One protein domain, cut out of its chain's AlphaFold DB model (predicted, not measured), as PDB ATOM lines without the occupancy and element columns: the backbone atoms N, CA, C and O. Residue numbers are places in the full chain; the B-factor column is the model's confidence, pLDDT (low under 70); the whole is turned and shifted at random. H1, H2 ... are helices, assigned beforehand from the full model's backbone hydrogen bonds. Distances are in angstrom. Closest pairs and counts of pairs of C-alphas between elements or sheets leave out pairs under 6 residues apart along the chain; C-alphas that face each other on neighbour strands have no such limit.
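What this domain is: This is residues 14 to 95 of the 95 residues of an uncharacterized protein of Spirochaetes bacterium RBG_13_51_14 (UniProt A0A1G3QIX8). The longest helix, H4, lies between two ends of the body: at one end H2 forms an outside wall crossed by H3, and at the other end H5 crosses H4 steeply. Short H1 sits near the start of H2, and a long loop, residues 69 to 81, folds back from the end of H4 to the start of H5. The printed part has 82 residues with five named helices, H1 to H5 in order along the chain, and no named strand: the class is all helix. It is compact, with a radius of gyration of the C-alphas of 12.3 A, and spans 37 by 26 by 21 A.

Where its parts are: H4, residues 55 to 68, measures 20.1 A from C-alpha 55 at (-6.295, -11.517, -0.973) to C-alpha 68. H3 is residues 43 to 49. H2, residues 25 to 37, measures 19.3 A. H1, residues 14 to 19, begins with C-alpha 14 at (-12.933, 2.199, -1.322). H5, residues 82 to 93, measures 16.2 A and ends with C-alpha 93 at (-22.917, -14.608, 11.909).

How they stand to each other: H4 touches H5, which touches it with residues 88 to 92 alone; the closest C-alphas, those of Glu 63 and Ile 88, are 6.6 A apart, and the two helices run the same way at a steep tilt of 57 degrees. H3 and H4, a helical hairpin, only just touch, with 3 pairs of C-alphas within 8 A, the closest Val 48 and Lys 55 at 6.2 A. H2 touches H3 about perpendicular, at 77 degrees, closest at the C-alphas of Ala 31 and Ile 46, 5.7 A. H1 and H2, also a hairpin, only just touch, with 3 such pairs, the closest Val 18 and Lys 25 at 5.9 A. H1 is close to H4 but not clearly touching. H2 and H5 are apart. In H1, H3, H4 and H5 every O i to N i+4 pair is within hydrogen-bond range; in H2, 8 of 9 are.

The domain as a whole: The C-alphas farthest apart, of Tyr 37 and Lys 95, are 39.3 A apart. The printed part has no cut. The link from H4 to H5 is long; the other three are tight. Residues 70 to 74 and 94 to 95 are under pLDDT 70.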
ATOM      1  N   GLY A  14     -14.191   1.563  -0.912       90.75
ATOM      2  CA  GLY A  14     -12.933   2.199  -1.322       90.75
ATOM      3  C   GLY A  14     -12.494   3.350  -0.417       90.75
ATOM      4  O   GLY A  14     -11.317   3.456  -0.091       90.75
ATOM      5  N   GLU A  15     -13.429   4.188   0.031       90.06
ATOM      6  CA  GLU A  15     -13.131   5.279   0.971       90.06
ATOM      7  C   GLU A  15     -12.724   4.728   2.338       90.06
ATOM      8  O   GLU A  15     -11.774   5.214   2.941       90.06
ATOM      9  N   PHE A  16     -13.388   3.667   2.802       90.81
ATOM     10  CA  PHE A  16     -13.010   2.968   4.023       90.81
ATOM     11  C   PHE A  16     -11.580   2.423   3.969       90.81
ATOM     12  O   PHE A  16     -10.834   2.616   4.927       90.81
ATOM     13  N   LEU A  17     -11.177   1.793   2.863       92.50
ATOM     14  CA  LEU A  17      -9.820   1.262   2.724       92.50
ATOM     15  C   LEU A  17      -8.760   2.367   2.716       92.50
ATOM     16  O   LEU A  17      -7.693   2.194   3.304       92.50
ATOM     17  N   VAL A  18      -9.053   3.503   2.075       95.00
ATOM     18  CA  VAL A  18      -8.151   4.663   2.051       95.00
ATOM     19  C   VAL A  18      -8.037   5.298   3.435       95.00
ATOM     20  O   VAL A  18      -6.930   5.544   3.908       95.00
ATOM     21  N   ASP A  19      -9.163   5.516   4.113       93.12
ATOM     22  CA  ASP A  19      -9.189   6.124   5.446       93.12
ATOM     23  C   ASP A  19      -8.451   5.273   6.487       93.12
ATOM     24  O   ASP A  19      -7.802   5.812   7.383       93.12
ATOM     25  N   ASN A  20      -8.510   3.947   6.350       92.62
ATOM     26  CA  ASN A  20      -7.791   3.007   7.209       92.62
ATOM     27  C   ASN A  20      -6.353   2.727   6.741       92.62
ATOM     28  O   ASN A  20      -5.685   1.868   7.310       92.62
ATOM     29  N   SER A  21      -5.850   3.451   5.732       95.19
ATOM     30  CA  SER A  21      -4.494   3.288   5.178       95.19
ATOM     31  C   SER A  21      -4.176   1.869   4.678       95.19
ATOM     32  O   SER A  21      -3.011   1.486   4.613       95.19
ATOM     33  N   ILE A  22      -5.205   1.099   4.311       95.44
ATOM     34  CA  ILE A  22      -5.078  -0.247   3.729       95.44
ATOM     35  C   ILE A  22      -4.620  -0.131   2.275       95.44
ATOM     36  O   ILE A  22      -3.803  -0.912   1.804       95.44
ATOM     37  N   ILE A  23      -5.117   0.896   1.583       96.44
ATOM     38  CA  ILE A  23      -4.634   1.325   0.272       96.44
ATOM     39  C   ILE A  23      -4.436   2.835   0.260       96.44
ATOM     40  O   ILE A  23      -5.010   3.577   1.054       96.44
ATOM     41  N   THR A  24      -3.659   3.315  -0.699       97.50
ATOM     42  CA  THR A  24      -3.558   4.742  -1.006       97.50
ATOM     43  C   THR A  24      -4.693   5.189  -1.922       97.50
ATOM     44  O   THR A  24      -5.252   4.406  -2.694       97.50
ATOM     45  N   LYS A  25      -4.994   6.493  -1.903       96.19
ATOM     46  CA  LYS A  25      -5.964   7.090  -2.830       96.19
ATOM     47  C   LYS A  25      -5.589   6.847  -4.299       96.19
ATOM     48  O   LYS A  25      -6.464   6.532  -5.095       96.19
ATOM     49  N   THR A  26      -4.299   6.914  -4.628       97.12
ATOM     50  CA  THR A  26      -3.794   6.636  -5.979       97.12
ATOM     51  C   THR A  26      -4.076   5.198  -6.409       97.12
ATOM     52  O   THR A  26      -4.611   4.992  -7.488       97.12
ATOM     53  N   GLN A  27      -3.811   4.206  -5.551       97.12
ATOM     54  CA  GLN A  27      -4.103   2.797  -5.861       97.12
ATOM     55  C   GLN A  27      -5.599   2.549  -6.083       97.12
ATOM     56  O   GLN A  27      -5.972   1.791  -6.977       97.12
ATOM     57  N   LEU A  28      -6.459   3.198  -5.290       95.56
ATOM     58  CA  LEU A  28      -7.904   3.142  -5.497       95.56
ATOM     59  C   LEU A  28      -8.300   3.730  -6.858       95.56
ATOM     60  O   LEU A  28      -9.089   3.126  -7.581       95.56
ATOM     61  N   ASP A  29      -7.765   4.900  -7.201       95.44
ATOM     62  CA  ASP A  29      -8.092   5.587  -8.452       95.44
ATOM     63  C   ASP A  29      -7.598   4.794  -9.676       95.44
ATOM     64  O   ASP A  29      -8.343   4.657 -10.649       95.44
ATOM     65  N   ASP A  30      -6.409   4.190  -9.596       94.88
ATOM     66  CA  ASP A  30      -5.867   3.301 -10.628       94.88
ATOM     67  C   ASP A  30      -6.759   2.066 -10.824       94.88
ATOM     68  O   ASP A  30      -7.092   1.700 -11.955       94.88
ATOM     69  N   ALA A  31      -7.204   1.440  -9.729       94.25
ATOM     70  CA  ALA A  31      -8.079   0.275  -9.799       94.25
ATOM     71  C   ALA A  31      -9.453   0.610 -10.405       94.25
ATOM     72  O   ALA A  31      -9.950  -0.125 -11.262       94.25
ATOM     73  N   LEU A  32     -10.040   1.745 -10.012       92.69
ATOM     74  CA  LEU A  32     -11.290   2.254 -10.579       92.69
ATOM     75  C   LEU A  32     -11.150   2.571 -12.070       92.69
ATOM     76  O   LEU A  32     -12.070   2.301 -12.843       92.69
ATOM     77  N   ASP A  33     -10.022   3.142 -12.499       93.75
ATOM     78  CA  ASP A  33      -9.799   3.426 -13.913       93.75
ATOM     79  C   ASP A  33      -9.682   2.139 -14.734       93.75
ATOM     80  O   ASP A  33     -10.342   2.007 -15.765       93.75
ATOM     81  N   MET A  34      -8.958   1.135 -14.234       91.88
ATOM     82  CA  MET A  34      -8.875  -0.180 -14.877       91.88
ATOM     83  C   MET A  34     -10.232  -0.882 -14.979       91.88
ATOM     84  O   MET A  34     -10.520  -1.511 -16.002       91.88
ATOM     85  N   GLN A  35     -11.090  -0.754 -13.966       91.00
ATOM     86  CA  GLN A  35     -12.428  -1.343 -13.984       91.00
ATOM     87  C   GLN A  35     -13.302  -0.769 -15.110       91.00
ATOM     88  O   GLN A  35     -14.068  -1.507 -15.732       91.00
ATOM     89  N   LYS A  36     -13.155   0.520 -15.457       88.81
ATOM     90  CA  LYS A  36     -13.904   1.129 -16.578       88.81
ATOM     91  C   LYS A  36     -13.661   0.399 -17.898       88.81
ATOM     92  O   LYS A  36     -14.579   0.297 -18.715       88.81
ATOM     93  N   TYR A  37     -12.442  -0.104 -18.097       87.69
ATOM     94  CA  TYR A  37     -12.048  -0.859 -19.285       87.69
ATOM     95  C   TYR A  37     -12.327  -2.366 -19.155       87.69
ATOM     96  O   TYR A  37     -12.441  -3.043 -20.173       87.69
ATOM     97  N   ASN A  38     -12.506  -2.880 -17.931       85.25
ATOM     98  CA  ASN A  38     -12.803  -4.280 -17.620       85.25
ATOM     99  C   ASN A  38     -14.056  -4.406 -16.738       85.25
ATOM    100  O   ASN A  38     -13.977  -4.783 -15.573       85.25
ATOM    101  N   LYS A  39     -15.235  -4.138 -17.315       77.12
ATOM    102  CA  LYS A  39     -16.522  -4.123 -16.585       77.12
ATOM    103  C   LYS A  39     -16.917  -5.438 -15.899       77.12
ATOM    104  O   LYS A  39     -17.838  -5.428 -15.096       77.12
ATOM    105  N   GLY A  40     -16.281  -6.556 -16.245       82.81
ATOM    106  CA  GLY A  40     -16.515  -7.857 -15.606       82.81
ATOM    107  C   GLY A  40     -15.566  -8.164 -14.448       82.81
ATOM    108  O   GLY A  40     -15.638  -9.257 -13.906       82.81
ATOM    109  N   ARG A  41     -14.650  -7.247 -14.116       89.62
ATOM    110  CA  ARG A  41     -13.638  -7.448 -13.081       89.62
ATOM    111  C   ARG A  41     -13.960  -6.620 -11.846       89.62
ATOM    112  O   ARG A  41     -14.373  -5.464 -11.953       89.62
ATOM    113  N   LEU A  42     -13.735  -7.207 -10.683       93.06
ATOM    114  CA  LEU A  42     -14.032  -6.578  -9.403       93.06
ATOM    115  C   LEU A  42     -12.871  -5.681  -8.962       93.06
ATOM    116  O   LEU A  42     -11.704  -5.965  -9.249       93.06
ATOM    117  N   ILE A  43     -13.170  -4.594  -8.245       93.69
ATOM    118  CA  ILE A  43     -12.144  -3.636  -7.795       93.69
ATOM    119  C   ILE A  43     -11.129  -4.329  -6.878       93.69
ATOM    120  O   ILE A  43      -9.924  -4.115  -7.020       93.69
ATOM    121  N   GLY A  44     -11.600  -5.204  -5.985       93.25
ATOM    122  CA  GLY A  44     -10.744  -5.965  -5.083       93.25
ATOM    123  C   GLY A  44      -9.759  -6.868  -5.830       93.25
ATOM    124  O   GLY A  44      -8.568  -6.865  -5.525       93.25
ATOM    125  N   GLU A  45     -10.208  -7.566  -6.875       93.94
ATOM    126  CA  GLU A  45      -9.329  -8.383  -7.723       93.94
ATOM    127  C   GLU A  45      -8.270  -7.550  -8.450       93.94
ATOM    128  O   GLU A  45      -7.122  -7.984  -8.605       93.94
ATOM    129  N   ILE A  46      -8.650  -6.359  -8.924       95.00
ATOM    130  CA  ILE A  46      -7.726  -5.435  -9.581       95.00
ATOM    131  C   ILE A  46      -6.658  -4.991  -8.583       95.00
ATOM    132  O   ILE A  46      -5.474  -5.097  -8.892       95.00
ATOM    133  N   LEU A  47      -7.045  -4.575  -7.377       95.62
ATOM    134  CA  LEU A  47      -6.105  -4.158  -6.336       95.62
ATOM    135  C   LEU A  47      -5.142  -5.280  -5.930       95.62
ATOM    136  O   LEU A  47      -3.946  -5.025  -5.785       95.62
ATOM    137  N   VAL A  48      -5.632  -6.521  -5.838       95.38
ATOM    138  CA  VAL A  48      -4.779  -7.697  -5.597       95.38
ATOM    139  C   VAL A  48      -3.797  -7.918  -6.742       95.38
ATOM    140  O   VAL A  48      -2.609  -8.140  -6.525       95.38
ATOM    141  N   THR A  49      -4.264  -7.788  -7.982       94.31
ATOM    142  CA  THR A  49      -3.418  -7.952  -9.174       94.31
ATOM    143  C   THR A  49      -2.347  -6.873  -9.285       94.31
ATOM    144  O   THR A  49      -1.243  -7.150  -9.749       94.31
ATOM    145  N   LEU A  50      -2.659  -5.648  -8.859       93.31
ATOM    146  CA  LEU A  50      -1.719  -4.529  -8.820       93.31
ATOM    147  C   LEU A  50      -0.733  -4.616  -7.646       93.31
ATOM    148  O   LEU A  50       0.174  -3.791  -7.561       93.31
ATOM    149  N   GLY A  51      -0.895  -5.591  -6.744       95.31
ATOM    150  CA  GLY A  51      -0.088  -5.712  -5.531       95.31
ATOM    151  C   GLY A  51      -0.346  -4.590  -4.524       95.31
ATOM    152  O   GLY A  51       0.505  -4.327  -3.680       95.31
ATOM    153  N   ALA A  52      -1.493  -3.907  -4.624       96.00
ATOM    154  CA  ALA A  52      -1.886  -2.875  -3.669       96.00
ATOM    155  C   ALA A  52      -2.276  -3.475  -2.312       96.00
ATOM    156  O   ALA A  52      -2.109  -2.815  -1.292       96.00
ATOM    157  N   LEU A  53      -2.781  -4.708  -2.327       95.56
ATOM    158  CA  LEU A  53      -3.132  -5.519  -1.163       95.56
ATOM    159  C   LEU A  53      -3.131  -7.007  -1.539       95.56
ATOM    160  O   LEU A  53      -3.259  -7.362  -2.706       95.56
ATOM    161  N   THR A  54      -2.989  -7.888  -0.561       96.00
ATOM    162  CA  THR A  54      -3.130  -9.346  -0.707       96.00
ATOM    163  C   THR A  54      -4.594  -9.780  -0.628       96.00
ATOM    164  O   THR A  54      -5.449  -9.041  -0.139       96.00
ATOM    165  N   LYS A  55      -4.919 -10.997  -1.085       93.00
ATOM    166  CA  LYS A  55      -6.295 -11.517  -0.973       93.00
ATOM    167  C   LYS A  55      -6.727 -11.607   0.493       93.00
ATOM    168  O   LYS A  55      -7.866 -11.290   0.816       93.00
ATOM    169  N   GLU A  56      -5.813 -11.981   1.380       92.44
ATOM    170  CA  GLU A  56      -6.036 -12.035   2.821       92.44
ATOM    171  C   GLU A  56      -6.317 -10.644   3.405       92.44
ATOM    172  O   GLU A  56      -7.264 -10.487   4.173       92.44
ATOM    173  N   GLU A  57      -5.545  -9.623   3.017       94.00
ATOM    174  CA  GLU A  57      -5.791  -8.232   3.427       94.00
ATOM    175  C   GLU A  57      -7.130  -7.709   2.908       94.00
ATOM    176  O   GLU A  57      -7.828  -7.023   3.650       94.00
ATOM    177  N   LEU A  58      -7.529  -8.072   1.684       93.06
ATOM    178  CA  LEU A  58      -8.845  -7.726   1.142       93.06
ATOM    179  C   LEU A  58      -9.971  -8.269   2.021       93.06
ATOM    180  O   LEU A  58     -10.882  -7.532   2.389       93.06
ATOM    181  N   VAL A  59      -9.895  -9.558   2.357       90.88
ATOM    182  CA  VAL A  59     -10.906 -10.241   3.169       90.88
ATOM    183  C   VAL A  59     -10.972  -9.624   4.563       90.88
ATOM    184  O   VAL A  59     -12.059  -9.272   5.011       90.88
ATOM    185  N   MET A  60      -9.828  -9.419   5.225       91.25
ATOM    186  CA  MET A  60      -9.787  -8.784   6.549       91.25
ATOM    187  C   MET A  60     -10.340  -7.358   6.519       91.25
ATOM    188  O   MET A  60     -11.081  -6.956   7.414       91.25
ATOM    189  N   ALA A  61     -10.009  -6.586   5.486       91.38
ATOM    190  CA  ALA A  61     -10.485  -5.220   5.352       91.38
ATOM    191  C   ALA A  61     -12.002  -5.148   5.137       91.38
ATOM    192  O   ALA A  61     -12.663  -4.261   5.674       91.38
ATOM    193  N   LEU A  62     -12.557  -6.092   4.377       89.44
ATOM    194  CA  LEU A  62     -13.996  -6.200   4.170       89.44
ATOM    195  C   LEU A  62     -14.713  -6.714   5.417       89.44
ATOM    196  O   LEU A  62     -15.759  -6.173   5.751       89.44
ATOM    197  N   GLU A  63     -14.137  -7.661   6.159       89.12
ATOM    198  CA  GLU A  63     -14.631  -8.044   7.490       89.12
ATOM    199  C   GLU A  63     -14.719  -6.821   8.415       89.12
ATOM    200  O   GLU A  63     -15.760  -6.582   9.024       89.12
ATOM    201  N   MET A  64     -13.659  -6.009   8.485       89.31
ATOM    202  CA  MET A  64     -13.652  -4.780   9.288       89.31
ATOM    203  C   MET A  64     -14.716  -3.782   8.819       89.31
ATOM    204  O   MET A  64     -15.460  -3.245   9.637       89.31
ATOM    205  N   TYR A  65     -14.821  -3.561   7.508       87.75
ATOM    206  CA  TYR A  65     -15.828  -2.678   6.927       87.75
ATOM    207  C   TYR A  65     -17.250  -3.123   7.295       87.75
ATOM    208  O   TYR A  65     -18.032  -2.316   7.788       87.75
ATOM    209  N   LEU A  66     -17.554  -4.415   7.141       84.19
ATOM    210  CA  LEU A  66     -18.846  -5.014   7.485       84.19
ATOM    211  C   LEU A  66     -19.163  -4.950   8.986       84.19
ATOM    212  O   LEU A  66     -20.332  -4.919   9.351       84.19
ATOM    213  N   MET A  67     -18.155  -4.931   9.865       84.38
ATOM    214  CA  MET A  67     -18.354  -4.713  11.305       84.38
ATOM    215  C   MET A  67     -18.669  -3.251  11.637       84.38
ATOM    216  O   MET A  67     -19.406  -2.979  12.583       84.38
ATOM    217  N   GLU A  68     -18.085  -2.309  10.895       82.25
ATOM    218  CA  GLU A  68     -18.258  -0.871  11.118       82.25
ATOM    219  C   GLU A  68     -19.512  -0.294  10.442       82.25
ATOM    220  O   GLU A  68     -19.996   0.769  10.843       82.25
ATOM    221  N   THR A  69     -20.053  -0.975   9.430       77.38
ATOM    222  CA  THR A  69     -21.253  -0.552   8.694       77.38
ATOM    223  C   THR A  69     -22.442  -1.477   8.949       77.38
ATOM    224  O   THR A  69     -22.281  -2.690   8.958       77.38
ATOM    225  N   ASP A  70     -23.648  -0.917   9.110       67.94
ATOM    226  CA  ASP A  70     -24.899  -1.684   9.250       67.94
ATOM    227  C   ASP A  70     -25.126  -2.667   8.063       67.94
ATOM    228  O   ASP A  70     -24.678  -2.396   6.948       67.94
ATOM    229  N   GLU A  71     -25.858  -3.772   8.303       55.09
ATOM    230  CA  GLU A  71     -25.945  -5.055   7.544       55.09
ATOM    231  C   GLU A  71     -26.227  -5.026   6.020       55.09
ATOM    232  O   GLU A  71     -26.330  -6.084   5.398       55.09
ATOM    233  N   ASN A  72     -26.353  -3.862   5.388       59.03
ATOM    234  CA  ASN A  72     -26.520  -3.750   3.939       59.03
ATOM    235  C   ASN A  72     -25.547  -2.713   3.365       59.03
ATOM    236  O   ASN A  72     -25.934  -1.575   3.069       59.03
ATOM    237  N   PRO A  73     -24.263  -3.072   3.244       61.50
ATOM    238  CA  PRO A  73     -23.279  -2.171   2.703       61.50
ATOM    239  C   PRO A  73     -23.487  -2.108   1.194       61.50
ATOM    240  O   PRO A  73     -23.261  -3.062   0.452       61.50
ATOM    241  N   SER A  74     -23.959  -0.958   0.731       60.72
ATOM    242  CA  SER A  74     -24.130  -0.712  -0.693       60.72
ATOM    243  C   SER A  74     -22.780  -0.844  -1.416       60.72
ATOM    244  O   SER A  74     -21.821  -0.190  -0.994       60.72
ATOM    245  N   HIS A  75     -22.744  -1.571  -2.537       70.19
ATOM    246  CA  HIS A  75     -21.610  -1.668  -3.473       70.19
ATOM    247  C   HIS A  75     -20.442  -2.594  -3.058       70.19
ATOM    248  O   HIS A  75     -19.337  -2.441  -3.579       70.19
ATOM    249  N   VAL A  76     -20.624  -3.546  -2.130       77.44
ATOM    250  CA  VAL A  76     -19.584  -4.570  -1.834       77.44
ATOM    251  C   VAL A  76     -19.444  -5.580  -2.975       77.44
ATOM    252  O   VAL A  76     -18.348  -6.062  -3.245       77.44
ATOM    253  N   ASP A  77     -20.530  -5.819  -3.701       76.50
ATOM    254  CA  ASP A  77     -20.603  -6.605  -4.933       76.50
ATOM    255  C   ASP A  77     -19.758  -6.024  -6.084       76.50
ATOM    256  O   ASP A  77     -19.458  -6.718  -7.052       76.50
ATOM    257  N   GLU A  78     -19.318  -4.764  -5.988       83.38
ATOM    258  CA  GLU A  78     -18.343  -4.182  -6.925       83.38
ATOM    259  C   GLU A  78     -16.887  -4.574  -6.591       83.38
ATOM    260  O   GLU A  78     -15.971  -4.353  -7.395       83.38
ATOM    261  N   TRP A  79     -16.654  -5.135  -5.398       87.81
ATOM    262  CA  TRP A  79     -15.331  -5.395  -4.823       87.81
ATOM    263  C   TRP A  79     -14.985  -6.873  -4.720       87.81
ATOM    264  O   TRP A  79     -13.834  -7.228  -4.985       87.81
ATOM    265  N   LEU A  80     -15.960  -7.697  -4.354       85.56
ATOM    266  CA  LEU A  80     -15.899  -9.154  -4.330       85.56
ATOM    267  C   LEU A  80     -17.150  -9.716  -5.003       85.56
ATOM    268  O   LEU A  80     -18.167  -9.028  -5.088       85.56
ATOM    269  N   ASP A  81     -17.077 -10.958  -5.475       88.50
ATOM    270  CA  ASP A  81     -18.274 -11.632  -5.963       88.50
ATOM    271  C   ASP A  81     -19.226 -11.952  -4.799       88.50
ATOM    272  O   ASP A  81     -18.852 -11.916  -3.624       88.50
ATOM    273  N   GLN A  82     -20.486 -12.236  -5.133       83.06
ATOM    274  CA  GLN A  82     -21.516 -12.461  -4.122       83.06
ATOM    275  C   GLN A  82     -21.204 -13.674  -3.233       83.06
ATOM    276  O   GLN A  82     -21.473 -13.616  -2.037       83.06
ATOM    277  N   ASP A  83     -20.600 -14.730  -3.784       87.25
ATOM    278  CA  ASP A  83     -20.276 -15.945  -3.032       87.25
ATOM    279  C   ASP A  83     -19.215 -15.646  -1.956       87.25
ATOM    280  O   ASP A  83     -19.327 -16.089  -0.812       87.25
ATOM    281  N   GLU A  84     -18.198 -14.847  -2.284       86.75
ATOM    282  CA  GLU A  84     -17.165 -14.418  -1.342       86.75
ATOM    283  C   GLU A  84     -17.698 -13.463  -0.274       86.75
ATOM    284  O   GLU A  84     -17.329 -13.583   0.899       86.75
ATOM    285  N   VAL A  85     -18.589 -12.544  -0.649       84.31
ATOM    286  CA  VAL A  85     -19.266 -11.656   0.306       84.31
ATOM    287  C   VAL A  85     -20.122 -12.465   1.277       84.31
ATOM    288  O   VAL A  85     -20.034 -12.260   2.491       84.31
ATOM    289  N   ASP A  86     -20.900 -13.417   0.766       86.12
ATOM    290  CA  ASP A  86     -21.765 -14.272   1.573       86.12
ATOM    291  C   ASP A  86     -20.941 -15.124   2.543       86.12
ATOM    292  O   ASP A  86     -21.254 -15.157   3.734       86.12
ATOM    293  N   MET A  87     -19.828 -15.717   2.095       87.44
ATOM    294  CA  MET A  87     -18.913 -16.461   2.972       87.44
ATOM    295  C   MET A  87     -18.381 -15.606   4.132       87.44
ATOM    296  O   MET A  87     -18.290 -16.086   5.269       87.44
ATOM    297  N   ILE A  88     -18.033 -14.339   3.877       86.25
ATOM    298  CA  ILE A  88     -17.571 -13.415   4.922       86.25
ATOM    299  C   ILE A  88     -18.700 -13.138   5.925       86.25
ATOM    300  O   ILE A  88     -18.496 -13.233   7.138       86.25
ATOM    301  N   ILE A  89     -19.908 -12.855   5.435       84.06
ATOM    302  CA  ILE A  89     -21.080 -12.576   6.275       84.06
ATOM    303  C   ILE A  89     -21.465 -13.803   7.115       84.06
ATOM    304  O   ILE A  89     -21.738 -13.675   8.311       84.06
ATOM    305  N   GLU A  90     -21.471 -15.000   6.529       86.62
ATOM    306  CA  GLU A  90     -21.751 -16.255   7.234       86.62
ATOM    307  C   GLU A  90     -20.738 -16.512   8.352       86.62
ATOM    308  O   GLU A  90     -21.118 -16.836   9.483       86.62
ATOM    309  N   ARG A  91     -19.446 -16.289   8.076       84.50
ATOM    310  CA  ARG A  91     -18.375 -16.400   9.075       84.50
ATOM    311  C   ARG A  91     -18.571 -15.430  10.243       84.50
ATOM    312  O   ARG A  91     -18.231 -15.775  11.375       84.50
ATOM    313  N   MET A  92     -19.103 -14.235   9.981       80.19
ATOM    314  CA  MET A  92     -19.401 -13.234  11.011       80.19
ATOM    315  C   MET A  92     -20.640 -13.595  11.841       80.19
ATOM    316  O   MET A  92     -20.624 -13.392  13.052       80.19
ATOM    317  N   LYS A  93     -21.681 -14.170  11.225       75.94
ATOM    318  CA  LYS A  93     -22.917 -14.608  11.909       75.94
ATOM    319  C   LYS A  93     -22.742 -15.871  12.759       75.94
ATOM    320  O   LYS A  93     -23.534 -16.107  13.664       75.94
ATOM    321  N   GLY A  94     -21.739 -16.695  12.453       67.62
ATOM    322  CA  GLY A  94     -21.450 -17.954  13.150       67.62
ATOM    323  C   GLY A  94     -20.572 -17.843  14.405       67.62
ATOM    324  O   GLY A  94     -20.136 -18.883  14.903       67.62
ATOM    325  N   LYS A  95     -20.272 -16.630  14.891       54.69
ATOM    326  CA  LYS A  95     -19.469 -16.375  16.101       54.69
ATOM    327  C   LYS A  95     -20.302 -15.869  17.272       54.69
ATOM    328  O   LYS A  95     -21.245 -15.087  17.035       54.69
TER     329      LYS A  95